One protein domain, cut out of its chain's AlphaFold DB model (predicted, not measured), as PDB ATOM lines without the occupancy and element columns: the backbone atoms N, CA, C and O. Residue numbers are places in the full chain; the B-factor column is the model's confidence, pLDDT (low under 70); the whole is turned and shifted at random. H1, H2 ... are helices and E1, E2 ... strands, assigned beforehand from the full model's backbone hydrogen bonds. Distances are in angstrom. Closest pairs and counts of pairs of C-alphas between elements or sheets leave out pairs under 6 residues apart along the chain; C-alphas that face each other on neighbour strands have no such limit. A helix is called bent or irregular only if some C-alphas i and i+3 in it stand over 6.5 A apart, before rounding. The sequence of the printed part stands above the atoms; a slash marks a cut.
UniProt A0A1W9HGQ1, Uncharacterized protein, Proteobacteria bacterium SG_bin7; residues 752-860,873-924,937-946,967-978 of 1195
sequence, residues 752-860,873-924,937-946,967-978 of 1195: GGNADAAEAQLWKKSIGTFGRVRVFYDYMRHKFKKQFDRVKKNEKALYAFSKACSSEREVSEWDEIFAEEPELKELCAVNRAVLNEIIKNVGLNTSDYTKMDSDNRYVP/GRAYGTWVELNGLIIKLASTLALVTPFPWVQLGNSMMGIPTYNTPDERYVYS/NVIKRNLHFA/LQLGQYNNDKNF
ATOM      1  N   GLY A 752     161.056 154.940 119.718       47.75
ATOM      2  CA  GLY A 752     160.093 156.036 119.828       47.75
ATOM      3  C   GLY A 752     159.566 156.140 121.253       47.75
ATOM      4  O   GLY A 752     158.694 155.369 121.644       47.75
ATOM      5  N   GLY A 753     160.116 157.068 122.030       57.88
ATOM      6  CA  GLY A 753     159.661 157.374 123.381       57.88
ATOM      7  C   GLY A 753     160.101 158.774 123.797       57.88
ATOM      8  O   GLY A 753     161.014 159.341 123.196       57.88
ATOM      9  N   ASN A 754     159.462 159.332 124.826       65.12
ATOM     10  CA  ASN A 754     159.922 160.586 125.416       65.12
ATOM     11  C   ASN A 754     161.256 160.349 126.157       65.12
ATOM     12  O   ASN A 754     161.324 159.501 127.052       65.12
ATOM     13  N   ALA A 755     162.292 161.116 125.805       68.56
ATOM     14  CA  ALA A 755     163.586 161.090 126.477       68.56
ATOM     15  C   ALA A 755     163.476 161.422 127.977       68.56
ATOM     16  O   ALA A 755     164.125 160.761 128.781       68.56
ATOM     17  N   ASP A 756     162.591 162.345 128.369       65.06
ATOM     18  CA  ASP A 756     162.361 162.715 129.775       65.06
ATOM     19  C   ASP A 756     161.884 161.514 130.609       65.06
ATOM     20  O   ASP A 756     162.290 161.322 131.755       65.06
ATOM     21  N   ALA A 757     161.029 160.671 130.019       63.25
ATOM     22  CA  ALA A 757     160.524 159.463 130.663       63.25
ATOM     23  C   ALA A 757     161.612 158.381 130.769       63.25
ATOM     24  O   ALA A 757     161.664 157.660 131.767       63.25
ATOM     25  N   ALA A 758     162.506 158.294 129.778       68.69
ATOM     26  CA  ALA A 758     163.663 157.405 129.816       68.69
ATOM     27  C   ALA A 758     164.716 157.871 130.845       68.69
ATOM     28  O   ALA A 758     165.237 157.042 131.591       68.69
ATOM     29  N   GLU A 759     164.976 159.180 130.958       72.50
ATOM     30  CA  GLU A 759     165.791 159.767 132.034       72.50
ATOM     31  C   GLU A 759     165.165 159.509 133.414       72.50
ATOM     32  O   GLU A 759     165.858 159.059 134.324       72.50
ATOM     33  N   ALA A 760     163.852 159.699 133.579       69.88
ATOM     34  CA  ALA A 760     163.167 159.433 134.846       69.88
ATOM     35  C   ALA A 760     163.219 157.946 135.256       69.88
ATOM     36  O   ALA A 760     163.457 157.635 136.426       69.88
ATOM     37  N   GLN A 761     163.060 157.016 134.306       71.00
ATOM     38  CA  GLN A 761     163.242 155.579 134.553       71.00
ATOM     39  C   GLN A 761     164.697 155.234 134.901       71.00
ATOM     40  O   GLN A 761     164.936 154.461 135.831       71.00
ATOM     41  N   LEU A 762     165.670 155.838 134.209       75.00
ATOM     42  CA  LEU A 762     167.092 155.681 134.511       75.00
ATOM     43  C   LEU A 762     167.434 156.213 135.910       75.00
ATOM     44  O   LEU A 762     168.203 155.573 136.628       75.00
ATOM     45  N   TRP A 763     166.844 157.340 136.321       78.31
ATOM     46  CA  TRP A 763     167.001 157.913 137.659       78.31
ATOM     47  C   TRP A 763     166.392 157.004 138.728       78.31
ATOM     48  O   TRP A 763     167.110 156.636 139.657       78.31
ATOM     49  N   LYS A 764     165.138 156.545 138.556       75.00
ATOM     50  CA  LYS A 764     164.502 155.544 139.441       75.00
ATOM     51  C   LYS A 764     165.384 154.300 139.584       75.00
ATOM     52  O   LYS A 764     165.724 153.925 140.700       75.00
ATOM     53  N   LYS A 765     165.815 153.672 138.484       80.06
ATOM     54  CA  LYS A 765     166.621 152.447 138.594       80.06
ATOM     55  C   LYS A 765     168.003 152.708 139.207       80.06
ATOM     56  O   LYS A 765     168.421 151.950 140.076       80.06
ATOM     57  N   SER A 766     168.681 153.797 138.839       84.25
ATOM     58  CA  SER A 766     169.996 154.133 139.407       84.25
ATOM     59  C   SER A 766     169.919 154.403 140.913       84.25
ATOM     60  O   SER A 766     170.678 153.815 141.678       84.25
ATOM     61  N   ILE A 767     168.994 155.261 141.358       84.69
ATOM     62  CA  ILE A 767     168.832 155.628 142.773       84.69
ATOM     63  C   ILE A 767     168.323 154.447 143.602       84.69
ATOM     64  O   ILE A 767     168.849 154.212 144.692       84.69
ATOM     65  N   GLY A 768     167.360 153.678 143.088       85.44
ATOM     66  CA  GLY A 768     166.871 152.461 143.730       85.44
ATOM     67  C   GLY A 768     167.985 151.432 143.927       85.44
ATOM     68  O   GLY A 768     168.241 151.017 145.057       85.44
ATOM     69  N   THR A 769     168.710 151.064 142.864       90.00
ATOM     70  CA  THR A 769     169.770 150.050 142.961       90.00
ATOM     71  C   THR A 769     170.962 150.522 143.800       90.00
ATOM     72  O   THR A 769     171.455 149.746 144.618       90.00
ATOM     73  N   PHE A 770     171.407 151.780 143.680       92.38
ATOM     74  CA  PHE A 770     172.509 152.284 144.509       92.38
ATOM     75  C   PHE A 770     172.141 152.404 145.996       92.38
ATOM     76  O   PHE A 770     172.984 152.088 146.836       92.38
ATOM     77  N   GLY A 771     170.898 152.764 146.336       91.62
ATOM     78  CA  GLY A 771     170.400 152.688 147.714       91.62
ATOM     79  C   GLY A 771     170.363 151.246 148.224       91.62
ATOM     80  O   GLY A 771     170.937 150.934 149.267       91.62
ATOM     81  N   ARG A 772     169.792 150.334 147.424       92.19
ATOM     82  CA  ARG A 772     169.634 148.906 147.744       92.19
ATOM     83  C   ARG A 772     170.955 148.188 148.040       92.19
ATOM     84  O   ARG A 772     171.010 147.428 149.009       92.19
ATOM     85  N   VAL A 773     172.009 148.417 147.247       94.88
ATOM     86  CA  VAL A 773     173.336 147.817 147.509       94.88
ATOM     87  C   VAL A 773     174.079 148.511 148.652       94.88
ATOM     88  O   VAL A 773     174.853 147.860 149.350       94.88
ATOM     89  N   ARG A 774     173.820 149.806 148.895       93.81
ATOM     90  CA  ARG A 774     174.427 150.565 149.998       93.81
ATOM     91  C   ARG A 774     174.019 150.017 151.372       93.81
ATOM     92  O   ARG A 774     174.877 149.971 152.249       93.81
ATOM     93  N   VAL A 775     172.792 149.508 151.545       94.44
ATOM     94  CA  VAL A 775     172.313 148.936 152.830       94.44
ATOM     95  C   VAL A 775     173.245 147.844 153.384       94.44
ATOM     96  O   VAL A 775     173.428 147.749 154.597       94.44
ATOM     97  N   PHE A 776     173.909 147.061 152.523       96.56
ATOM     98  CA  PHE A 776     174.884 146.049 152.951       96.56
ATOM     99  C   PHE A 776     176.133 146.641 153.632       96.56
ATOM    100  O   PHE A 776     176.801 145.934 154.385       96.56
ATOM    101  N   TYR A 777     176.478 147.912 153.398       96.94
ATOM    102  CA  TYR A 777     177.527 148.602 154.156       96.94
ATOM    103  C   TYR A 777     177.050 148.959 155.559       96.94
ATOM    104  O   TYR A 777     177.724 148.658 156.544       96.94
ATOM    105  N   ASP A 778     175.884 149.589 155.658       95.50
ATOM    106  CA  ASP A 778     175.392 150.137 156.919       95.50
ATOM    107  C   ASP A 778     174.952 149.022 157.879       95.50
ATOM    108  O   ASP A 778     175.301 149.063 159.056       95.50
ATOM    109  N   TYR A 779     174.355 147.942 157.362       96.19
ATOM    110  CA  TYR A 779     174.144 146.693 158.103       96.19
ATOM    111  C   TYR A 779     175.454 146.081 158.618       96.19
ATOM    112  O   TYR A 779     175.535 145.699 159.785       96.19
ATOM    113  N   MET A 780     176.501 146.016 157.783       96.75
ATOM    114  CA  MET A 780     177.810 145.496 158.195       96.75
ATOM    115  C   MET A 780     178.391 146.330 159.345       96.75
ATOM    116  O   MET A 780     178.822 145.772 160.356       96.75
ATOM    117  N   ARG A 781     178.368 147.664 159.221       94.38
ATOM    118  CA  ARG A 781     178.825 148.598 160.262       94.38
ATOM    119  C   ARG A 781     178.018 148.469 161.560       94.38
ATOM    120  O   ARG A 781     178.621 148.461 162.632       94.38
ATOM    121  N   HIS A 782     176.698 148.333 161.447       94.25
ATOM    122  CA  HIS A 782     175.764 148.191 162.564       94.25
ATOM    123  C   HIS A 782     175.972 146.874 163.328       94.25
ATOM    124  O   HIS A 782     176.235 146.871 164.532       94.25
ATOM    125  N   LYS A 783     175.911 145.740 162.618       95.44
ATOM    126  CA  LYS A 783     175.974 144.392 163.201       95.44
ATOM    127  C   LYS A 783     177.336 144.086 163.822       95.44
ATOM    128  O   LYS A 783     177.398 143.577 164.941       95.44
ATOM    129  N   PHE A 784     178.424 144.440 163.138       95.69
ATOM    130  CA  PHE A 784     179.791 144.086 163.542       95.69
ATOM    131  C   PHE A 784     180.532 145.216 164.281       95.69
ATOM    132  O   PHE A 784     181.764 145.277 164.316       95.69
ATOM    133  N   LYS A 785     179.781 146.124 164.920       92.62
ATOM    134  CA  LYS A 785     180.292 147.285 165.673       92.62
ATOM    135  C   LYS A 785     181.366 146.911 166.708       92.62
ATOM    136  O   LYS A 785     182.375 147.602 166.823       92.62
ATOM    137  N   LYS A 786     181.212 145.761 167.385       93.88
ATOM    138  CA  LYS A 786     182.175 145.221 168.372       93.88
ATOM    139  C   LYS A 786     183.510 144.791 167.749       93.88
ATOM    140  O   LYS A 786     184.558 144.912 168.378       93.88
ATOM    141  N   GLN A 787     183.479 144.286 166.522       94.62
ATOM    142  CA  GLN A 787     184.652 143.859 165.768       94.62
ATOM    143  C   GLN A 787     185.412 145.093 165.262       94.62
ATOM    144  O   GLN A 787     186.623 145.182 165.451       94.62
ATOM    145  N   PHE A 788     184.700 146.110 164.755       92.62
ATOM    146  CA  PHE A 788     185.290 147.422 164.452       92.62
ATOM    147  C   PHE A 788     185.883 148.104 165.702       92.62
ATOM    148  O   PHE A 788     186.939 148.737 165.618       92.62
ATOM    149  N   ASP A 789     185.277 147.922 166.879       91.38
ATOM    150  CA  ASP A 789     185.788 148.455 168.147       91.38
ATOM    151  C   ASP A 789     187.154 147.883 168.579       91.38
ATOM    152  O   ASP A 789     187.882 148.589 169.284       91.38
ATOM    153  N   ARG A 790     187.542 146.671 168.136       92.06
ATOM    154  CA  ARG A 790     188.899 146.109 168.355       92.06
ATOM    155  C   ARG A 790     189.963 146.939 167.631       92.06
ATOM    156  O   ARG A 790     191.004 147.249 168.199       92.06
ATOM    157  N   VAL A 791     189.673 147.331 166.389       90.56
ATOM    158  CA  VAL A 791     190.650 147.884 165.432       90.56
ATOM    159  C   VAL A 791     190.593 149.407 165.264       90.56
ATOM    160  O   VAL A 791     191.506 149.984 164.683       90.56
ATOM    161  N   LYS A 792     189.571 150.102 165.789       89.75
ATOM    162  CA  LYS A 792     189.329 151.551 165.565       89.75
ATOM    163  C   LYS A 792     190.464 152.518 165.948       89.75
ATOM    164  O   LYS A 792     190.415 153.693 165.586       89.75
ATOM    165  N   LYS A 793     191.480 152.047 166.679       88.75
ATOM    166  CA  LYS A 793     192.704 152.798 167.027       88.75
ATOM    167  C   LYS A 793     193.941 152.389 166.212       88.75
ATOM    168  O   LYS A 793     194.955 153.078 166.284       88.75
ATOM    169  N   ASN A 794     193.881 151.295 165.455       90.75
ATOM    170  CA  ASN A 794     194.984 150.774 164.657       90.75
ATOM    171  C   ASN A 794     194.836 151.213 163.192       90.75
ATOM    172  O   ASN A 794     194.210 150.527 162.385       90.75
ATOM    173  N   GLU A 795     195.446 152.347 162.827       89.62
ATOM    174  CA  GLU A 795     195.401 152.858 161.446       89.62
ATOM    175  C   GLU A 795     195.840 151.816 160.406       89.62
ATOM    176  O   GLU A 795     195.277 151.772 159.315       89.62
ATOM    177  N   LYS A 796     196.817 150.952 160.732       88.81
ATOM    178  CA  LYS A 796     197.287 149.916 159.800       88.81
ATOM    179  C   LYS A 796     196.199 148.883 159.520       88.81
ATOM    180  O   LYS A 796     196.010 148.531 158.361       88.81
ATOM    181  N   ALA A 797     195.464 148.446 160.544       89.75
ATOM    182  CA  ALA A 797     194.326 147.549 160.364       89.75
ATOM    183  C   ALA A 797     193.215 148.225 159.546       89.75
ATOM    184  O   ALA A 797     192.730 147.637 158.582       89.75
ATOM    185  N   LEU A 798     192.861 149.479 159.850       91.31
ATOM    186  CA  LEU A 798     191.828 150.211 159.100       91.31
ATOM    187  C   LEU A 798     192.191 150.366 157.611       91.31
ATOM    188  O   LEU A 798     191.359 150.099 156.748       91.31
ATOM    189  N   TYR A 799     193.450 150.683 157.293       89.62
ATOM    190  CA  TYR A 799     193.941 150.710 155.911       89.62
ATOM    191  C   TYR A 799     194.038 149.322 155.245       89.62
ATOM    192  O   TYR A 799     193.963 149.233 154.019       89.62
ATOM    193  N   ALA A 800     194.224 148.246 156.016       88.81
ATOM    194  CA  ALA A 800     194.327 146.880 155.500       88.81
ATOM    195  C   ALA A 800     192.965 146.221 155.215       88.81
ATOM    196  O   ALA A 800     192.923 145.290 154.410       88.81
ATOM    197  N   PHE A 801     191.868 146.701 155.824       92.06
ATOM    198  CA  PHE A 801     190.532 146.081 155.774       92.06
ATOM    199  C   PHE A 801     190.128 145.641 154.363       92.06
ATOM    200  O   PHE A 801     189.992 144.447 154.109       92.06
ATOM    201  N   SER A 802     190.052 146.582 153.413       91.12
ATOM    202  CA  SER A 802     189.667 146.291 152.024       91.12
ATOM    203  C   SER A 802     190.509 145.172 151.377       91.12
ATOM    204  O   SER A 802     189.967 144.296 150.695       91.12
ATOM    205  N   LYS A 803     191.830 145.144 151.627       88.31
ATOM    206  CA  LYS A 803     192.749 144.125 151.083       88.31
ATOM    207  C   LYS A 803     192.541 142.749 151.718       88.31
ATOM    208  O   LYS A 803     192.479 141.754 151.000       88.31
ATOM    209  N   ALA A 804     192.391 142.685 153.042       88.56
ATOM    210  CA  ALA A 804     192.208 141.426 153.770       88.56
ATOM    211  C   ALA A 804     190.988 140.633 153.250       88.56
ATOM    212  O   ALA A 804     190.994 139.400 153.192       88.56
ATOM    213  N   CYS A 805     189.964 141.337 152.764       86.06
ATOM    214  CA  CYS A 805     188.730 140.741 152.254       86.06
ATOM    215  C   CYS A 805     188.882 140.006 150.906       86.06
ATOM    216  O   CYS A 805     188.083 139.119 150.617       86.06
ATOM    217  N   SER A 806     189.927 140.280 150.110       74.50
ATOM    218  CA  SER A 806     190.296 139.459 148.935       74.50
ATOM    219  C   SER A 806     191.341 138.380 149.245       74.50
ATOM    220  O   SER A 806     191.666 137.573 148.376       74.50
ATOM    221  N   SER A 807     191.846 138.319 150.482       65.00
ATOM    222  CA  SER A 807     192.983 137.476 150.893       65.00
ATOM    223  C   SER A 807     194.312 137.827 150.189       65.00
ATOM    224  O   SER A 807     195.204 136.984 150.057       65.00
ATOM    225  N   GLU A 808     194.470 139.085 149.756       61.97
ATOM    226  CA  GLU A 808     195.764 139.660 149.366       61.97
ATOM    227  C   GLU A 808     196.685 139.710 150.603       61.97
ATOM    228  O   GLU A 808     196.399 140.414 151.567       61.97
ATOM    229  N   ARG A 809     197.766 138.914 150.594       52.31
ATOM    230  CA  ARG A 809     198.571 138.543 151.778       52.31
ATOM    231  C   ARG A 809     199.235 139.717 152.531       52.31
ATOM    232  O   ARG A 809     200.423 139.971 152.345       52.31
ATOM    233  N   GLU A 810     198.530 140.305 153.491       54.69
ATOM    234  CA  GLU A 810     199.112 140.950 154.679       54.69
ATOM    235  C   GLU A 810     198.434 140.353 155.922       54.69
ATOM    236  O   GLU A 810     197.245 140.579 156.132       54.69
ATOM    237  N   VAL A 811     199.173 139.575 156.731       54.97
ATOM    238  CA  VAL A 811     198.629 138.984 157.970       54.97
ATOM    239  C   VAL A 811     198.262 140.110 158.931       54.97
ATOM    240  O   VAL A 811     199.119 140.920 159.294       54.97
ATOM    241  N   SER A 812     196.994 140.174 159.323       65.81
ATOM    242  CA  SER A 812     196.439 141.308 160.061       65.81
ATOM    243  C   SER A 812     195.413 140.874 161.108       65.81
ATOM    244  O   SER A 812     194.920 139.750 161.088       65.81
ATOM    245  N   GLU A 813     195.047 141.789 162.012       84.56
ATOM    246  CA  GLU A 813     193.989 141.584 163.023       84.56
ATOM    247  C   GLU A 813     192.641 141.168 162.392       84.56
ATOM    248  O   GLU A 813     191.795 140.564 163.051       84.56
ATOM    249  N   TRP A 814     192.455 141.430 161.093       89.44
ATOM    250  CA  TRP A 814     191.297 140.982 160.328       89.44
ATOM    251  C   TRP A 814     191.257 139.484 160.051       89.44
ATOM    252  O   TRP A 814     190.161 138.957 159.924       89.44
ATOM    253  N   ASP A 815     192.388 138.777 159.968       87.88
ATOM    254  CA  ASP A 815     192.369 137.331 159.703       87.88
ATOM    255  C   ASP A 815     191.762 136.551 160.882       87.88
ATOM    256  O   ASP A 815     191.023 135.590 160.676       87.88
ATOM    257  N   GLU A 816     192.009 137.016 162.111       88.50
ATOM    258  CA  GLU A 816     191.377 136.529 163.344       88.50
ATOM    259  C   GLU A 816     189.879 136.879 163.361       88.50
ATOM    260  O   GLU A 816     189.028 135.994 163.441       88.50
ATOM    261  N   ILE A 817     189.546 138.162 163.168       93.00
ATOM    262  CA  ILE A 817     188.161 138.660 163.151       93.00
ATOM    263  C   ILE A 817     187.310 137.985 162.058       93.00
ATOM    264  O   ILE A 817     186.136 137.712 162.280       93.00
ATOM    265  N   PHE A 818     187.874 137.691 160.887       93.25
ATOM    266  CA  PHE A 818     187.177 137.023 159.783       93.25
ATOM    267  C   PHE A 818     187.101 135.497 159.929       93.25
ATOM    268  O   PHE A 818     186.277 134.871 159.260       93.25
ATOM    269  N   ALA A 819     187.948 134.889 160.765       90.56
ATOM    270  CA  ALA A 819     187.805 133.491 161.161       90.56
ATOM    271  C   ALA A 819     186.712 133.323 162.233       90.56
ATOM    272  O   ALA A 819     186.001 132.321 162.220       90.56
ATOM    273  N   GLU A 820     186.553 134.313 163.119       93.00
ATOM    274  CA  GLU A 820     185.423 134.404 164.054       93.00
ATOM    275  C   GLU A 820     184.099 134.732 163.341       93.00
ATOM    276  O   GLU A 820     183.082 134.106 163.629       93.00
ATOM    277  N   GLU A 821     184.109 135.685 162.399       94.50
ATOM    278  CA  GLU A 821     182.913 136.233 161.738       94.50
ATOM    279  C   GLU A 821     183.009 136.141 160.193       94.50
ATOM    280  O   GLU A 821     183.288 137.140 159.517       94.50
ATOM    281  N   PRO A 822     182.757 134.966 159.578       92.38
ATOM    282  CA  PRO A 822     182.869 134.792 158.124       92.38
ATOM    283  C   PRO A 822     181.943 135.702 157.301       92.38
ATOM    284  O   PRO A 822     182.311 136.143 156.211       92.38
ATOM    285  N   GLU A 823     180.763 136.033 157.833       93.12
ATOM    286  CA  GLU A 823     179.798 136.950 157.209       93.12
ATOM    287  C   GLU A 823     180.376 138.368 157.051       93.12
ATOM    288  O   GLU A 823     180.186 139.007 156.018       93.12
ATOM    289  N   LEU A 824     181.162 138.841 158.025       95.75
ATOM    290  CA  LEU A 824     181.842 140.134 157.949       95.75
ATOM    291  C   LEU A 824     182.903 140.148 156.832       95.75
ATOM    292  O   LEU A 824     183.046 141.159 156.141       95.75
ATOM    293  N   LYS A 825     183.603 139.026 156.595       93.88
ATOM    294  CA  LYS A 825     184.522 138.901 155.449       93.88
ATOM    295  C   LYS A 825     183.771 138.970 154.120       93.88
ATOM    296  O   LYS A 825     184.238 139.637 153.195       93.88
ATOM    297  N   GLU A 826     182.614 138.312 154.027       94.50
ATOM    298  CA  GLU A 826     181.766 138.365 152.834       94.50
ATOM    299  C   GLU A 826     181.273 139.795 152.577       94.50
ATOM    300  O   GLU A 826     181.586 140.364 151.532       94.50
ATOM    301  N   LEU A 827     180.590 140.411 153.547       96.94
ATOM    302  CA  LEU A 827     180.073 141.782 153.458       96.94
ATOM    303  C   LEU A 827     181.172 142.793 153.114       96.94
ATOM    304  O   LEU A 827     180.937 143.729 152.345       96.94
ATOM    305  N   CYS A 828     182.389 142.592 153.620       95.62
ATOM    306  CA  CYS A 828     183.514 143.440 153.262       95.62
ATOM    307  C   CYS A 828     183.927 143.294 151.785       95.62
ATOM    308  O   CYS A 828     184.151 144.299 151.099       95.62
ATOM    309  N   ALA A 829     184.020 142.062 151.273       94.38
ATOM    310  CA  ALA A 829     184.338 141.802 149.869       94.38
ATOM    311  C   ALA A 829     183.232 142.319 148.928       94.38
ATOM    312  O   ALA A 829     183.528 142.891 147.878       94.38
ATOM    313  N   VAL A 830     181.967 142.189 149.342       95.62
ATOM    314  CA  VAL A 830     180.785 142.731 148.657       95.62
ATOM    315  C   VAL A 830     180.863 144.249 148.532       95.62
ATOM    316  O   VAL A 830     180.778 144.789 147.433       95.62
ATOM    317  N   ASN A 831     181.111 144.951 149.634       97.12
ATOM    318  CA  ASN A 831     181.212 146.409 149.621       97.12
ATOM    319  C   ASN A 831     182.428 146.918 148.822       97.12
ATOM    320  O   ASN A 831     182.334 147.949 148.155       97.12
ATOM    321  N   ARG A 832     183.533 146.159 148.771       95.19
ATOM    322  CA  ARG A 832     184.644 146.433 147.839       95.19
ATOM    323  C   ARG A 832     184.221 146.268 146.372       95.19
ATOM    324  O   ARG A 832     184.687 147.029 145.525       95.19
ATOM    325  N   ALA A 833     183.343 145.317 146.044       95.00
ATOM    326  CA  ALA A 833     182.789 145.174 144.694       95.00
ATOM    327  C   ALA A 833     181.869 146.355 144.324       95.00
ATOM    328  O   ALA A 833     182.062 146.950 143.263       95.00
ATOM    329  N   VAL A 834     180.971 146.774 145.229       96.44
ATOM    330  CA  VAL A 834     180.125 147.979 145.060       96.44
ATOM    331  C   VAL A 834     180.979 149.217 144.786       96.44
ATOM    332  O   VAL A 834     180.736 149.934 143.818       96.44
ATOM    333  N   LEU A 835     182.030 149.444 145.580       96.62
ATOM    334  CA  LEU A 835     182.938 150.578 145.389       96.62
ATOM    335  C   LEU A 835     183.701 150.512 144.059       96.62
ATOM    336  O   LEU A 835     183.864 151.538 143.403       96.62
ATOM    337  N   ASN A 836     184.119 149.326 143.610       95.00
ATOM    338  CA  ASN A 836     184.702 149.162 142.276       95.00
ATOM    339  C   ASN A 836     183.693 149.464 141.152       95.00
ATOM    340  O   ASN A 836     184.093 149.998 140.118       95.00
ATOM    341  N   GLU A 837     182.401 149.179 141.338       95.00
ATOM    342  CA  GLU A 837     181.360 149.551 140.374       95.00
ATOM    343  C   GLU A 837     181.067 151.061 140.397       95.00
ATOM    344  O   GLU A 837     180.962 151.672 139.336       95.00
ATOM    345  N   ILE A 838     181.041 151.699 141.573       95.56
ATOM    346  CA  ILE A 838     180.974 153.165 141.717       95.56
ATOM    347  C   ILE A 838     182.150 153.829 140.983       95.56
ATOM    348  O   ILE A 838     181.935 154.739 140.186       95.56
ATOM    349  N   ILE A 839     183.382 153.336 141.179       95.25
ATOM    350  CA  ILE A 839     184.611 153.839 140.533       95.25
ATOM    351  C   ILE A 839     184.524 153.805 138.997       95.25
ATOM    352  O   ILE A 839     185.096 154.686 138.348       95.25
ATOM    353  N   LYS A 840     183.819 152.823 138.412       93.56
ATOM    354  CA  LYS A 840     183.515 152.784 136.969       93.56
ATOM    355  C   LYS A 840     182.443 153.811 136.606       93.56
ATOM    356  O   LYS A 840     182.654 154.607 135.697       93.56
ATOM    357  N   ASN A 841     181.316 153.801 137.318       92.50
ATOM    358  CA  ASN A 841     180.123 154.570 136.966       92.50
ATOM    359  C   ASN A 841     180.335 156.090 137.035       92.50
ATOM    360  O   ASN A 841     179.941 156.803 136.117       92.50
ATOM    361  N   VAL A 842     181.051 156.599 138.045       92.00
ATOM    362  CA  VAL A 842     181.431 158.029 138.100       92.00
ATOM    363  C   VAL A 842     182.387 158.449 136.971       92.00
ATOM    364  O   VAL A 842     182.544 159.640 136.698       92.00
ATOM    365  N   GLY A 843     183.029 157.472 136.325       87.88
ATOM    366  CA  GLY A 843     183.943 157.636 135.200       87.88
ATOM    367  C   GLY A 843     183.362 157.260 133.834       87.88
ATOM    368  O   GLY A 843     184.143 157.076 132.899       87.88
ATOM    369  N   LEU A 844     182.035 157.121 133.708       88.94
ATOM    370  CA  LEU A 844     181.369 156.855 132.429       88.94
ATOM    371  C   LEU A 844     181.646 157.973 131.413       88.94
ATOM    372  O   LEU A 844     181.381 159.150 131.669       88.94
ATOM    373  N   ASN A 845     182.145 157.587 130.236       85.75
ATOM    374  CA  ASN A 845     182.407 158.493 129.118       85.75
ATOM    375  C   ASN A 845     181.113 158.783 128.336       85.75
ATOM    376  O   ASN A 845     180.919 158.300 127.222       85.75
ATOM    377  N   THR A 846     180.210 159.521 128.977       85.94
ATOM    378  CA  THR A 846     178.856 159.860 128.512       85.94
ATOM    379  C   THR A 846     178.588 161.344 128.759       85.94
ATOM    380  O   THR A 846     179.123 161.911 129.720       85.94
ATOM    381  N   SER A 847     177.739 161.983 127.950       82.69
ATOM    382  CA  SER A 847     177.339 163.374 128.182       82.69
ATOM    383  C   SER A 847     176.459 163.537 129.420       82.69
ATOM    384  O   SER A 847     175.569 162.735 129.691       82.69
ATOM    385  N   ASP A 848     176.674 164.650 130.122       81.31
ATOM    386  CA  ASP A 848     175.841 165.131 131.233       81.31
ATOM    387  C   ASP A 848     174.579 165.879 130.730       81.31
ATOM    388  O   ASP A 848     174.114 166.834 131.343       81.31
ATOM    389  N   TYR A 849     174.085 165.491 129.549       81.56
ATOM    390  CA  TYR A 849     172.831 165.919 128.923       81.56
ATOM    391  C   TYR A 849     172.438 164.898 127.844       81.56
ATOM    392  O   TYR A 849     173.311 164.217 127.288       81.56
ATOM    393  N   THR A 850     171.147 164.814 127.519       82.44
ATOM    394  CA  THR A 850     170.646 163.965 126.427       82.44
ATOM    395  C   THR A 850     170.921 164.585 125.054       82.44
ATOM    396  O   THR A 850     170.616 165.751 124.800       82.44
ATOM    397  N   LYS A 851     171.482 163.789 124.139       85.19
ATOM    398  CA  LYS A 851     171.705 164.150 122.732       85.19
ATOM    399  C   LYS A 851     170.507 163.704 121.898       85.19
ATOM    400  O   LYS A 851     170.298 162.504 121.727       85.19
ATOM    401  N   MET A 852     169.749 164.661 121.365       82.06
ATOM    402  CA  MET A 852     168.597 164.398 120.495       82.06
ATOM    403  C   MET A 852     168.999 164.317 119.016       82.06
ATOM    404  O   MET A 852     169.758 165.153 118.529       82.06
ATOM    405  N   ASP A 853     168.432 163.348 118.301       78.38
ATOM    406  CA  ASP A 853     168.294 163.343 116.845       78.38
ATOM    407  C   ASP A 853     167.061 164.182 116.481       78.38
ATOM    408  O   ASP A 853     165.916 163.745 116.626       78.38
ATOM    409  N   SER A 854     167.305 165.416 116.038       78.81
ATOM    410  CA  SER A 854     166.272 166.356 115.601       78.81
ATOM    411  C   SER A 854     165.748 166.105 114.190       78.81
ATOM    412  O   SER A 854     164.780 166.753 113.786       78.81
ATOM    413  N   ASP A 855     166.390 165.229 113.425       78.19
ATOM    414  CA  ASP A 855     166.187 165.121 111.983       78.19
ATOM    415  C   ASP A 855     165.140 164.040 111.682       78.19
ATOM    416  O   ASP A 855     164.298 164.224 110.804       78.19
ATOM    417  N   ASN A 856     165.079 162.999 112.520       67.56
ATOM    418  CA  ASN A 856     164.001 162.002 112.555       67.56
ATOM    419  C   ASN A 856     162.746 162.431 113.356       67.56
ATOM    420  O   ASN A 856     161.873 161.602 113.641       67.56
ATOM    421  N   ARG A 857     162.613 163.713 113.734       73.44
ATOM    422  CA  ARG A 857     161.421 164.215 114.448       73.44
ATOM    423  C   ARG A 857     160.178 164.230 113.557       73.44
ATOM    424  O   ARG A 857     160.227 164.667 112.407       73.44
ATOM    425  N   TYR A 858     159.025 163.871 114.118       68.50
ATOM    426  CA  TYR A 858     157.733 164.110 113.477       68.50
ATOM    427  C   TYR A 858     156.616 164.323 114.500       68.50
ATOM    428  O   TYR A 858     156.644 163.791 115.606       68.50
ATOM    429  N   VAL A 859     155.592 165.077 114.097       68.38
ATOM    430  CA  VAL A 859     154.332 165.215 114.839       68.38
ATOM    431  C   VAL A 859     153.238 164.515 114.026       68.38
ATOM    432  O   VAL A 859     153.021 164.900 112.874       68.38
ATOM    433  N   PRO A 860     152.544 163.492 114.561       60.75
ATOM    434  CA  PRO A 860     151.535 162.749 113.809       60.75
ATOM    435  C   PRO A 860     150.268 163.595 113.607       60.75
ATOM    436  O   PRO A 860     149.352 163.576 114.428       60.75
ATOM    437  N   GLY A 873     155.831 161.602 121.471       59.84
ATOM    438  CA  GLY A 873     157.200 161.623 122.001       59.84
ATOM    439  C   GLY A 873     158.234 162.051 120.954       59.84
ATOM    440  O   GLY A 873     159.159 162.796 121.262       59.84
ATOM    441  N   ARG A 874     158.007 161.687 119.684       65.81
ATOM    442  CA  ARG A 874     158.863 162.074 118.547       65.81
ATOM    443  C   ARG A 874     158.704 163.521 118.067       65.81
ATOM    444  O   ARG A 874     159.410 163.918 117.137       65.81
ATOM    445  N   ALA A 875     157.846 164.336 118.691       68.19
ATOM    446  CA  ALA A 875     157.682 165.751 118.333       68.19
ATOM    447  C   ALA A 875     158.993 166.553 118.452       68.19
ATOM    448  O   ALA A 875     159.220 167.493 117.686       68.19
ATOM    449  N   TYR A 876     159.869 166.149 119.378       68.19
ATOM    450  CA  TYR A 876     161.176 166.763 119.627       68.19
ATOM    451  C   TYR A 876     162.354 165.981 119.019       68.19
ATOM    452  O   TYR A 876     163.494 166.426 119.137       68.19
ATOM    453  N   GLY A 877     162.087 164.855 118.346       69.44
ATOM    454  CA  GLY A 877     163.099 163.903 117.880       69.44
ATOM    455  C   GLY A 877     163.107 162.601 118.679       69.44
ATOM    456  O   GLY A 877     162.207 162.340 119.473       69.44
ATOM    457  N   THR A 878     164.139 161.788 118.481       70.69
ATOM    458  CA  THR A 878     164.503 160.666 119.370       70.69
ATOM    459  C   THR A 878     165.825 160.992 120.071       70.69
ATOM    460  O   THR A 878     166.481 161.970 119.719       70.69
ATOM    461  N   TRP A 879     166.249 160.211 121.068       75.75
ATOM    462  CA  TRP A 879     167.599 160.356 121.626       75.75
ATOM    463  C   TRP A 879     168.595 159.429 120.922       75.75
ATOM    464  O   TRP A 879     168.270 158.291 120.587       75.75
ATOM    465  N   VAL A 880     169.832 159.897 120.766       81.62
ATOM    466  CA  VAL A 880     171.003 159.088 120.389       81.62
ATOM    467  C   VAL A 880     171.721 158.593 121.648       81.62
ATOM    468  O   VAL A 880     172.163 157.450 121.705       81.62
ATOM    469  N   GLU A 881     171.795 159.436 122.681       85.12
ATOM    470  CA  GLU A 881     172.467 159.165 123.957       85.12
ATOM    471  C   GLU A 881     171.723 159.884 125.088       85.12
ATOM    472  O   GLU A 881     171.552 161.101 125.017       85.12
ATOM    473  N   LEU A 882     171.280 159.147 126.110       80.88
ATOM    474  CA  LEU A 882     170.673 159.710 127.318       80.88
ATOM    475  C   LEU A 882     171.718 160.342 128.244       80.88
ATOM    476  O   LEU A 882     172.882 159.943 128.278       80.88
ATOM    477  N   ASN A 883     171.248 161.276 129.061       83.44
ATOM    478  CA  ASN A 883     171.993 161.936 130.121       83.44
ATOM    479  C   ASN A 883     172.610 160.954 131.142       83.44
ATOM    480  O   ASN A 883     171.960 160.485 132.079       83.44
ATOM    481  N   GLY A 884     173.909 160.685 131.006       83.56
ATOM    482  CA  GLY A 884     174.644 159.796 131.909       83.56
ATOM    483  C   GLY A 884     174.971 160.407 133.278       83.56
ATOM    484  O   GLY A 884     175.403 159.676 134.174       83.56
ATOM    485  N   LEU A 885     174.738 161.713 133.481       84.44
ATOM    486  CA  LEU A 885     174.921 162.388 134.776       84.44
ATOM    487  C   LEU A 885     174.138 161.689 135.890       84.44
ATOM    488  O   LEU A 885     174.630 161.564 137.006       84.44
ATOM    489  N   ILE A 886     172.947 161.192 135.561       83.50
ATOM    490  CA  ILE A 886     172.042 160.453 136.446       83.50
ATOM    491  C   ILE A 886     172.768 159.314 137.179       83.50
ATOM    492  O   ILE A 886     172.752 159.250 138.411       83.50
ATOM    493  N   ILE A 887     173.478 158.461 136.434       87.62
ATOM    494  CA  ILE A 887     174.210 157.320 136.999       87.62
ATOM    495  C   ILE A 887     175.413 157.817 137.819       87.62
ATOM    496  O   ILE A 887     175.661 157.323 138.925       87.62
ATOM    497  N   LYS A 888     176.142 158.827 137.316       89.44
ATOM    498  CA  LYS A 888     177.298 159.436 138.003       89.44
ATOM    499  C   LYS A 888     176.898 160.033 139.360       89.44
ATOM    500  O   LYS A 888     177.606 159.828 140.348       89.44
ATOM    501  N   LEU A 889     175.761 160.730 139.432       87.88
ATOM    502  CA  LEU A 889     175.235 161.335 140.658       87.88
ATOM    503  C   LEU A 889     174.753 160.281 141.655       87.88
ATOM    504  O   LEU A 889     175.161 160.348 142.809       87.88
ATOM    505  N   ALA A 890     173.973 159.281 141.226       88.88
ATOM    506  CA  ALA A 890     173.533 158.191 142.104       88.88
ATOM    507  C   ALA A 890     174.728 157.428 142.717       88.88
ATOM    508  O   ALA A 890     174.773 157.195 143.927       88.88
ATOM    509  N   SER A 891     175.750 157.144 141.898       93.50
ATOM    510  CA  SER A 891     177.013 156.526 142.331       93.50
ATOM    511  C   SER A 891     177.768 157.390 143.348       93.50
ATOM    512  O   SER A 891     178.251 156.892 144.365       93.50
ATOM    513  N   THR A 892     177.874 158.697 143.084       91.38
ATOM    514  CA  THR A 892     178.582 159.646 143.961       91.38
ATOM    515  C   THR A 892     177.827 159.853 145.274       91.38
ATOM    516  O   THR A 892     178.447 159.926 146.331       91.38
ATOM    517  N   LEU A 893     176.494 159.887 145.239       89.94
ATOM    518  CA  LEU A 893     175.650 159.996 146.426       89.94
ATOM    519  C   LEU A 893     175.820 158.772 147.338       89.94
ATOM    520  O   LEU A 893     176.094 158.952 148.522       89.94
ATOM    521  N   ALA A 894     175.762 157.549 146.795       93.00
ATOM    522  CA  ALA A 894     175.985 156.309 147.555       93.00
ATOM    523  C   ALA A 894     177.371 156.245 148.217       93.00
ATOM    524  O   ALA A 894     177.511 155.738 149.335       93.00
ATOM    525  N   LEU A 895     178.385 156.785 147.534       95.00
ATOM    526  CA  LEU A 895     179.763 156.859 148.011       95.00
ATOM    527  C   LEU A 895     179.923 157.767 149.238       95.00
ATOM    528  O   LEU A 895     180.601 157.379 150.190       95.00
ATOM    529  N   VAL A 896     179.357 158.981 149.195       90.12
ATOM    530  CA  VAL A 896     179.679 160.052 150.160       90.12
ATOM    531  C   VAL A 896     178.591 160.336 151.189       90.12
ATOM    532  O   VAL A 896     178.896 160.930 152.221       90.12
ATOM    533  N   THR A 897     177.338 159.944 150.943       88.19
ATOM    534  CA  THR A 897     176.254 160.229 151.889       88.19
ATOM    535  C   THR A 897     176.389 159.389 153.164       88.19
ATOM    536  O   THR A 897     176.684 158.191 153.080       88.19
ATOM    537  N   PRO A 898     176.127 159.973 154.347       88.50
ATOM    538  CA  PRO A 898     175.924 159.232 155.584       88.50
ATOM    539  C   PRO A 898     174.460 158.806 155.785       88.50
ATOM    540  O   PRO A 898     174.132 158.216 156.809       88.50
ATOM    541  N   PHE A 899     173.571 159.144 154.843       87.56
ATOM    542  CA  PHE A 899     172.134 158.891 154.904       87.56
ATOM    543  C   PHE A 899     171.755 157.734 153.957       87.56
ATOM    544  O   PHE A 899     171.458 157.996 152.788       87.56
ATOM    545  N   PRO A 900     171.790 156.460 154.397       88.31
ATOM    546  CA  PRO A 900     171.331 155.337 153.580       88.31
ATOM    547  C   PRO A 900     169.824 155.432 153.322       88.31
ATOM    548  O   PRO A 900     169.063 155.865 154.192       88.31
ATOM    549  N   TRP A 901     169.394 155.032 152.125       88.00
ATOM    550  CA  TRP A 901     168.032 155.250 151.647       88.00
ATOM    551  C   TRP A 901     167.438 154.029 150.940       88.00
ATOM    552  O   TRP A 901     168.149 153.229 150.334       88.00
ATOM    553  N   VAL A 902     166.111 153.969 150.962       81.56
ATOM    554  CA  VAL A 902     165.263 153.156 150.088       81.56
ATOM    555  C   VAL A 902     164.481 154.093 149.158       81.56
ATOM    556  O   VAL A 902     164.267 155.265 149.484       81.56
ATOM    557  N   GLN A 903     164.079 153.620 147.979       74.88
ATOM    558  CA  GLN A 903     163.194 154.379 147.094       74.88
ATOM    559  C   GLN A 903     161.739 153.942 147.293       74.88
ATOM    560  O   GLN A 903     161.405 152.784 147.065       74.88
ATOM    561  N   LEU A 904     160.875 154.891 147.660       64.44
ATOM    562  CA  LEU A 904     159.430 154.707 147.789       64.44
ATOM    563  C   LEU A 904     158.727 155.536 146.709       64.44
ATOM    564  O   LEU A 904     158.722 156.771 146.745       64.44
ATOM    565  N   GLY A 905     158.185 154.852 145.699       63.03
ATOM    566  CA  GLY A 905     157.656 155.488 144.492       63.03
ATOM    567  C   GLY A 905     158.728 156.328 143.789       63.03
ATOM    568  O   GLY A 905     159.737 155.801 143.321       63.03
ATOM    569  N   ASN A 906     158.528 157.647 143.746       56.47
ATOM    570  CA  ASN A 906     159.489 158.601 143.177       56.47
ATOM    571  C   ASN A 906     160.407 159.262 144.232       56.47
ATOM    572  O   ASN A 906     161.307 160.009 143.859       56.47
ATOM    573  N   SER A 907     160.193 159.016 145.531       56.62
ATOM    574  CA  SER A 907     160.914 159.683 146.630       56.62
ATOM    575  C   SER A 907     161.995 158.799 147.258       56.62
ATOM    576  O   SER A 907     161.839 157.585 147.373       56.62
ATOM    577  N   MET A 908     163.074 159.419 147.738       70.31
ATOM    578  CA  MET A 908     164.116 158.755 148.533       70.31
ATOM    579  C   MET A 908     163.795 158.854 150.027       70.31
ATOM    580  O   MET A 908     163.855 159.949 150.579       70.31
ATOM    581  N   MET A 909     163.500 157.744 150.708       75.38
ATOM    582  CA  MET A 909     163.325 157.724 152.167       75.38
ATOM    583  C   MET A 909     164.596 157.220 152.858       75.38
ATOM    584  O   MET A 909     165.107 156.157 152.521       75.38
ATOM    585  N   GLY A 910     165.092 157.950 153.862       80.50
ATOM    586  CA  GLY A 910     166.210 157.487 154.691       80.50
ATOM    587  C   GLY A 910     165.809 156.315 155.597       80.50
ATOM    588  O   GLY A 910     164.800 156.408 156.296       80.50
ATOM    589  N   ILE A 911     166.600 155.237 155.617       83.12
ATOM    590  CA  ILE A 911     166.262 153.984 156.318       83.12
ATOM    591  C   ILE A 911     166.344 154.185 157.847       83.12
ATOM    592  O   ILE A 911     167.429 154.503 158.344       83.12
ATOM    593  N   PRO A 912     165.256 153.983 158.624       79.81
ATOM    594  CA  PRO A 912     165.219 154.347 160.045       79.81
ATOM    595  C   PRO A 912     166.302 153.690 160.913       79.81
ATOM    596  O   PRO A 912     166.920 154.379 161.723       79.81
ATOM    597  N   THR A 913     166.582 152.397 160.707       82.69
ATOM    598  CA  THR A 913     167.591 151.625 161.463       82.69
ATOM    599  C   THR A 913     168.988 152.244 161.395       82.69
ATOM    600  O   THR A 913     169.717 152.246 162.383       82.69
ATOM    601  N   TYR A 914     169.349 152.797 160.234       86.94
ATOM    602  CA  TYR A 914     170.708 153.248 159.927       86.94
ATOM    603  C   TYR A 914     170.837 154.786 159.865       86.94
ATOM    604  O   TYR A 914     171.940 155.318 159.820       86.94
ATOM    605  N   ASN A 915     169.727 155.534 159.914       84.94
ATOM    606  CA  ASN A 915     169.712 157.004 159.868       84.94
ATOM    607  C   ASN A 915     169.652 157.668 161.266       84.94
ATOM    608  O   ASN A 915     169.094 158.757 161.438       84.94
ATOM    609  N   THR A 916     170.237 157.037 162.285       82.62
ATOM    610  CA  THR A 916     170.374 157.632 163.626       82.62
ATOM    611  C   THR A 916     171.705 158.395 163.759       82.62
ATOM    612  O   THR A 916     172.640 158.138 162.994       82.62
ATOM    613  N   PRO A 917     171.863 159.313 164.735       80.56
ATOM    614  CA  PRO A 917     173.144 159.986 164.985       80.56
ATOM    615  C   PRO A 917     174.330 159.035 165.234       80.56
ATOM    616  O   PRO A 917     175.470 159.414 164.966       80.56
ATOM    617  N   ASP A 918     174.068 157.808 165.699       85.56
ATOM    618  CA  ASP A 918     175.080 156.802 166.041       85.56
ATOM    619  C   ASP A 918     175.358 155.777 164.927       85.56
ATOM    620  O   ASP A 918     176.337 155.031 165.035       85.56
ATOM    621  N   GLU A 919     174.575 155.770 163.837       85.31
ATOM    622  CA  GLU A 919     174.636 154.780 162.735       85.31
ATOM    623  C   GLU A 919     174.880 155.400 161.330       85.31
ATOM    624  O   GLU A 919     174.960 154.694 160.332       85.31
ATOM    625  N   ARG A 920     175.065 156.724 161.242       88.62
ATOM    626  CA  ARG A 920     175.347 157.499 160.012       88.62
ATOM    627  C   ARG A 920     176.770 157.321 159.444       88.62
ATOM    628  O   ARG A 920     177.587 158.245 159.484       88.62
ATOM    629  N   TYR A 921     177.079 156.133 158.932       91.81
ATOM    630  CA  TYR A 921     178.411 155.745 158.440       91.81
ATOM    631  C   TYR A 921     178.738 156.243 157.017       91.81
ATOM    632  O   TYR A 921     177.840 156.493 156.216       91.81
ATOM    633  N   VAL A 922     180.024 156.336 156.644       92.75
ATOM    634  CA  VAL A 922     180.463 156.588 155.249       92.75
ATOM    635  C   VAL A 922     181.606 155.642 154.873       92.75
ATOM    636  O   VAL A 922     182.492 155.384 155.684       92.75
ATOM    637  N   TYR A 923     181.632 155.159 153.623       95.62
ATOM    638  CA  TYR A 923     182.655 154.228 153.117       95.62
ATOM    639  C   TYR A 923     184.109 154.667 153.375       95.62
ATOM    640  O   TYR A 923     184.991 153.819 153.513       95.62
ATOM    641  N   SER A 924     184.362 155.976 153.444       94.12
ATOM    642  CA  SER A 924     185.689 156.594 153.546       94.12
ATOM    643  C   SER A 924     186.539 156.109 154.722       94.12
ATOM    644  O   SER A 924     187.761 156.071 154.600       94.12
ATOM    645  N   ASN A 937     188.404 159.983 140.512       94.56
ATOM    646  CA  ASN A 937     187.774 159.649 139.231       94.56
ATOM    647  C   ASN A 937     186.618 160.601 138.869       94.56
ATOM    648  O   ASN A 937     186.539 160.986 137.704       94.56
ATOM    649  N   VAL A 938     185.761 161.004 139.826       92.25
ATOM    650  CA  VAL A 938     184.667 161.977 139.583       92.25
ATOM    651  C   VAL A 938     185.219 163.253 138.942       92.25
ATOM    652  O   VAL A 938     184.630 163.763 137.992       92.25
ATOM    653  N   ILE A 939     186.377 163.735 139.403       92.88
ATOM    654  CA  ILE A 939     187.064 164.873 138.787       92.88
ATOM    655  C   ILE A 939     187.747 164.455 137.482       92.88
ATOM    656  O   ILE A 939     187.319 164.879 136.412       92.88
ATOM    657  N   LYS A 940     188.761 163.583 137.534       91.25
ATOM    658  CA  LYS A 940     189.627 163.246 136.387       91.25
ATOM    659  C   LYS A 940     188.873 162.802 135.128       91.25
ATOM    660  O   LYS A 940     189.360 163.029 134.025       91.25
ATOM    661  N   ARG A 941     187.718 162.146 135.271       90.69
ATOM    662  CA  ARG A 941     186.919 161.636 134.143       90.69
ATOM    663  C   ARG A 941     185.850 162.602 133.639       90.69
ATOM    664  O   ARG A 941     185.268 162.329 132.598       90.69
ATOM    665  N   ASN A 942     185.616 163.715 134.335       90.56
ATOM    666  CA  ASN A 942     184.639 164.736 133.951       90.56
ATOM    667  C   ASN A 942     185.283 166.135 133.803       90.56
ATOM    668  O   ASN A 942     184.575 167.139 133.786       90.56
ATOM    669  N   LEU A 943     186.615 166.215 133.670       92.19
ATOM    670  CA  LEU A 943     187.319 167.398 133.163       92.19
ATOM    671  C   LEU A 943     187.771 167.147 131.722       92.19
ATOM    672  O   LEU A 943     188.405 166.134 131.432       92.19
ATOM    673  N   HIS A 944     187.475 168.096 130.842       91.06
ATOM    674  CA  HIS A 944     187.819 168.058 129.422       91.06
ATOM    675  C   HIS A 944     188.798 169.189 129.097       91.06
ATOM    676  O   HIS A 944     188.639 170.299 129.606       91.06
ATOM    677  N   PHE A 945     189.787 168.938 128.234       91.38
ATOM    678  CA  PHE A 945     190.866 169.888 127.924       91.38
ATOM    679  C   PHE A 945     191.184 169.893 126.424       91.38
ATOM    680  O   PHE A 945     191.698 168.901 125.900       91.38
ATOM    681  N   ALA A 946     190.968 171.023 125.742       87.81
ATOM    682  CA  ALA A 946     191.246 171.148 124.305       87.81
ATOM    683  C   ALA A 946     192.738 170.919 123.970       87.81
ATOM    684  O   ALA A 946     193.072 170.311 122.955       87.81
ATOM    685  N   LEU A 967     179.944 166.187 148.922       84.44
ATOM    686  CA  LEU A 967     180.981 166.105 149.961       84.44
ATOM    687  C   LEU A 967     180.600 166.842 151.258       84.44
ATOM    688  O   LEU A 967     181.034 166.428 152.333       84.44
ATOM    689  N   GLN A 968     179.775 167.893 151.191       80.94
ATOM    690  CA  GLN A 968     179.230 168.541 152.391       80.94
ATOM    691  C   GLN A 968     178.233 167.632 153.127       80.94
ATOM    692  O   GLN A 968     178.285 167.566 154.355       80.94
ATOM    693  N   LEU A 969     177.398 166.859 152.414       78.38
ATOM    694  CA  LEU A 969     176.531 165.847 153.045       78.38
ATOM    695  C   LEU A 969     177.353 164.807 153.821       78.38
ATOM    696  O   LEU A 969     176.974 164.418 154.925       78.38
ATOM    697  N   GLY A 970     178.525 164.431 153.301       81.06
ATOM    698  CA  GLY A 970     179.474 163.541 153.973       81.06
ATOM    699  C   GLY A 970     179.938 164.009 155.358       81.06
ATOM    700  O   GLY A 970     180.375 163.181 156.154       81.06
ATOM    701  N   GLN A 971     179.819 165.298 155.703       81.44
ATOM    702  CA  GLN A 971     180.256 165.840 157.001       81.44
ATOM    703  C   GLN A 971     179.294 165.519 158.163       81.44
ATOM    704  O   GLN A 971     179.688 165.603 159.331       81.44
ATOM    705  N   TYR A 972     178.061 165.091 157.866       82.94
ATOM    706  CA  TYR A 972     177.072 164.670 158.869       82.94
ATOM    707  C   TYR A 972     177.282 163.233 159.384       82.94
ATOM    708  O   TYR A 972     176.429 162.709 160.103       82.94
ATOM    709  N   ASN A 973     178.409 162.601 159.038       88.94
ATOM    710  CA  ASN A 973     178.750 161.252 159.482       88.94
ATOM    711  C   ASN A 973     179.034 161.144 160.993       88.94
ATOM    712  O   ASN A 973     179.372 162.120 161.679       88.94
ATOM    713  N   ASN A 974     178.934 159.911 161.485       89.19
ATOM    714  CA  ASN A 974     179.236 159.508 162.856       89.19
ATOM    715  C   ASN A 974     180.696 159.052 163.070       89.19
ATOM    716  O   ASN A 974     181.111 158.899 164.215       89.19
ATOM    717  N   ASP A 975     181.489 158.835 162.012       88.62
ATOM    718  CA  ASP A 975     182.802 158.170 162.075       88.62
ATOM    719  C   ASP A 975     183.809 158.910 162.973       88.62
ATOM    720  O   ASP A 975     184.647 158.277 163.619       88.62
ATOM    721  N   LYS A 976     183.658 160.235 163.108       87.12
ATOM    722  CA  LYS A 976     184.373 161.096 164.075       87.12
ATOM    723  C   LYS A 976     184.187 160.712 165.553       87.12
ATOM    724  O   LYS A 976     185.006 161.102 166.378       87.12
ATOM    725  N   ASN A 977     183.137 159.961 165.886       84.38
ATOM    726  CA  ASN A 977     182.880 159.434 167.230       84.38
ATOM    727  C   ASN A 977     183.564 158.068 167.455       84.38
ATOM    728  O   ASN A 977     183.682 157.624 168.597       84.38
ATOM    729  N   PHE A 978     184.001 157.394 166.383       83.00
ATOM    730  CA  PHE A 978     184.538 156.029 166.420       83.00
ATOM    731  C   PHE A 978     186.048 155.970 166.160       83.00
ATOM    732  O   PHE A 978     186.763 155.295 166.902       83.00
TER     733      PHE A 978
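AT A GLANCE: This is residues 752 to 860, 873 to 924, 937 to 946 and 967 to 978 of the 1195 residues of an uncharacterized protein of Proteobacteria bacterium SG_bin7 (UniProt A0A1W9HGQ1). The body is a long up-and-down bundle of three helices, H1, H5 and H7, each running against the one before it. Short helices H2, H3 and H4 cluster at one end, the strand pair E1 and E2 with H6 lies at the other, and the hairpin E3 and E4 packs on the side of H1 through E3. The printed part has 183 residues with nine named helices and four named strands, in the order H1 H2 H3 H4 H5 E1 H6 E2 H7 E3 E4 H8 H9; both two-stranded sheets, E1 - E2 and E3 - E4, are antiparallel. It is mostly helix, loose with a radius of gyration of the C-alphas of 20.2 A, and elongated, spanning 68 by 39 by 29 A.

IN THESE COORDINATES: H1, residues 755 to 783, is 42.2 A long and begins at C-alpha 755 (163.586, 161.090, 126.477). H2 is residues 785 to 791, H3 795 to 804 and H4 813 to 820. H5, residues 822 to 841, is 29.1 A long and ends at C-alpha 841 (180.123, 154.570, 136.966). E1 is residues 851 to 853, H6 873 to 876 and E2 878 to 881. H7, residues 885 to 896, is 16.3 A long. E3 is residues 901 to 904, E4 907 to 910, H8 937 to 940, and H9 967 to 972, ending at C-alpha 972 (177.072, 164.670, 158.869). H3 is irregular, C-alphas 799 and 802 being 7.3 A apart, and H6 only just, with C-alphas 873 and 876 6.9 A apart.

HOW THE PARTS SIT: H5 and H7 are the hub, touching three helices each. H1 touches H7 at a shallow tilt of 14 degrees, the same way, closest at C-alphas Ile 767 and Ala 890, 5.4 A. With residues 773 to 780 alone, H1 touches H5, closest at C-alphas Tyr 777 and Asn 831, 6.2 A. H3 touches H5, about perpendicular at 84 degrees, closest at C-alphas Ser 802 and Arg 832, 6.5 A. N 851 and O 881 of E1 and E2 are within hydrogen-bond range at 2.8 A, as are N 902 and O 909 of E3 and E4 at 2.9 A. Every O i to N i+4 pair is within range in H4, H5 and H7; H1 has 22 of 25, H2 2 of 3, H3 4 of 6, and H9 0 of 2 but 3 of 3 O i to N i+3 pairs; H6 and H8 are too short for an i+4 pair.

THE WHOLE: C-alphas Val 811 and Pro 860, the farthest apart, are 68.8 A apart. The printed part has three cuts: across the first the C-alphas of residues 860 and 873 are 10.0 A apart, across the second those of residues 924 and 937 are 14.8 A apart, and across the third those of residues 946 and 967 are 28.1 A apart. Of the links printed whole, none is long. Mean pLDDT of the printed part is 84.4; 27 residues are under 70, among them 752 to 758, 807 to 812 and 873 to 877.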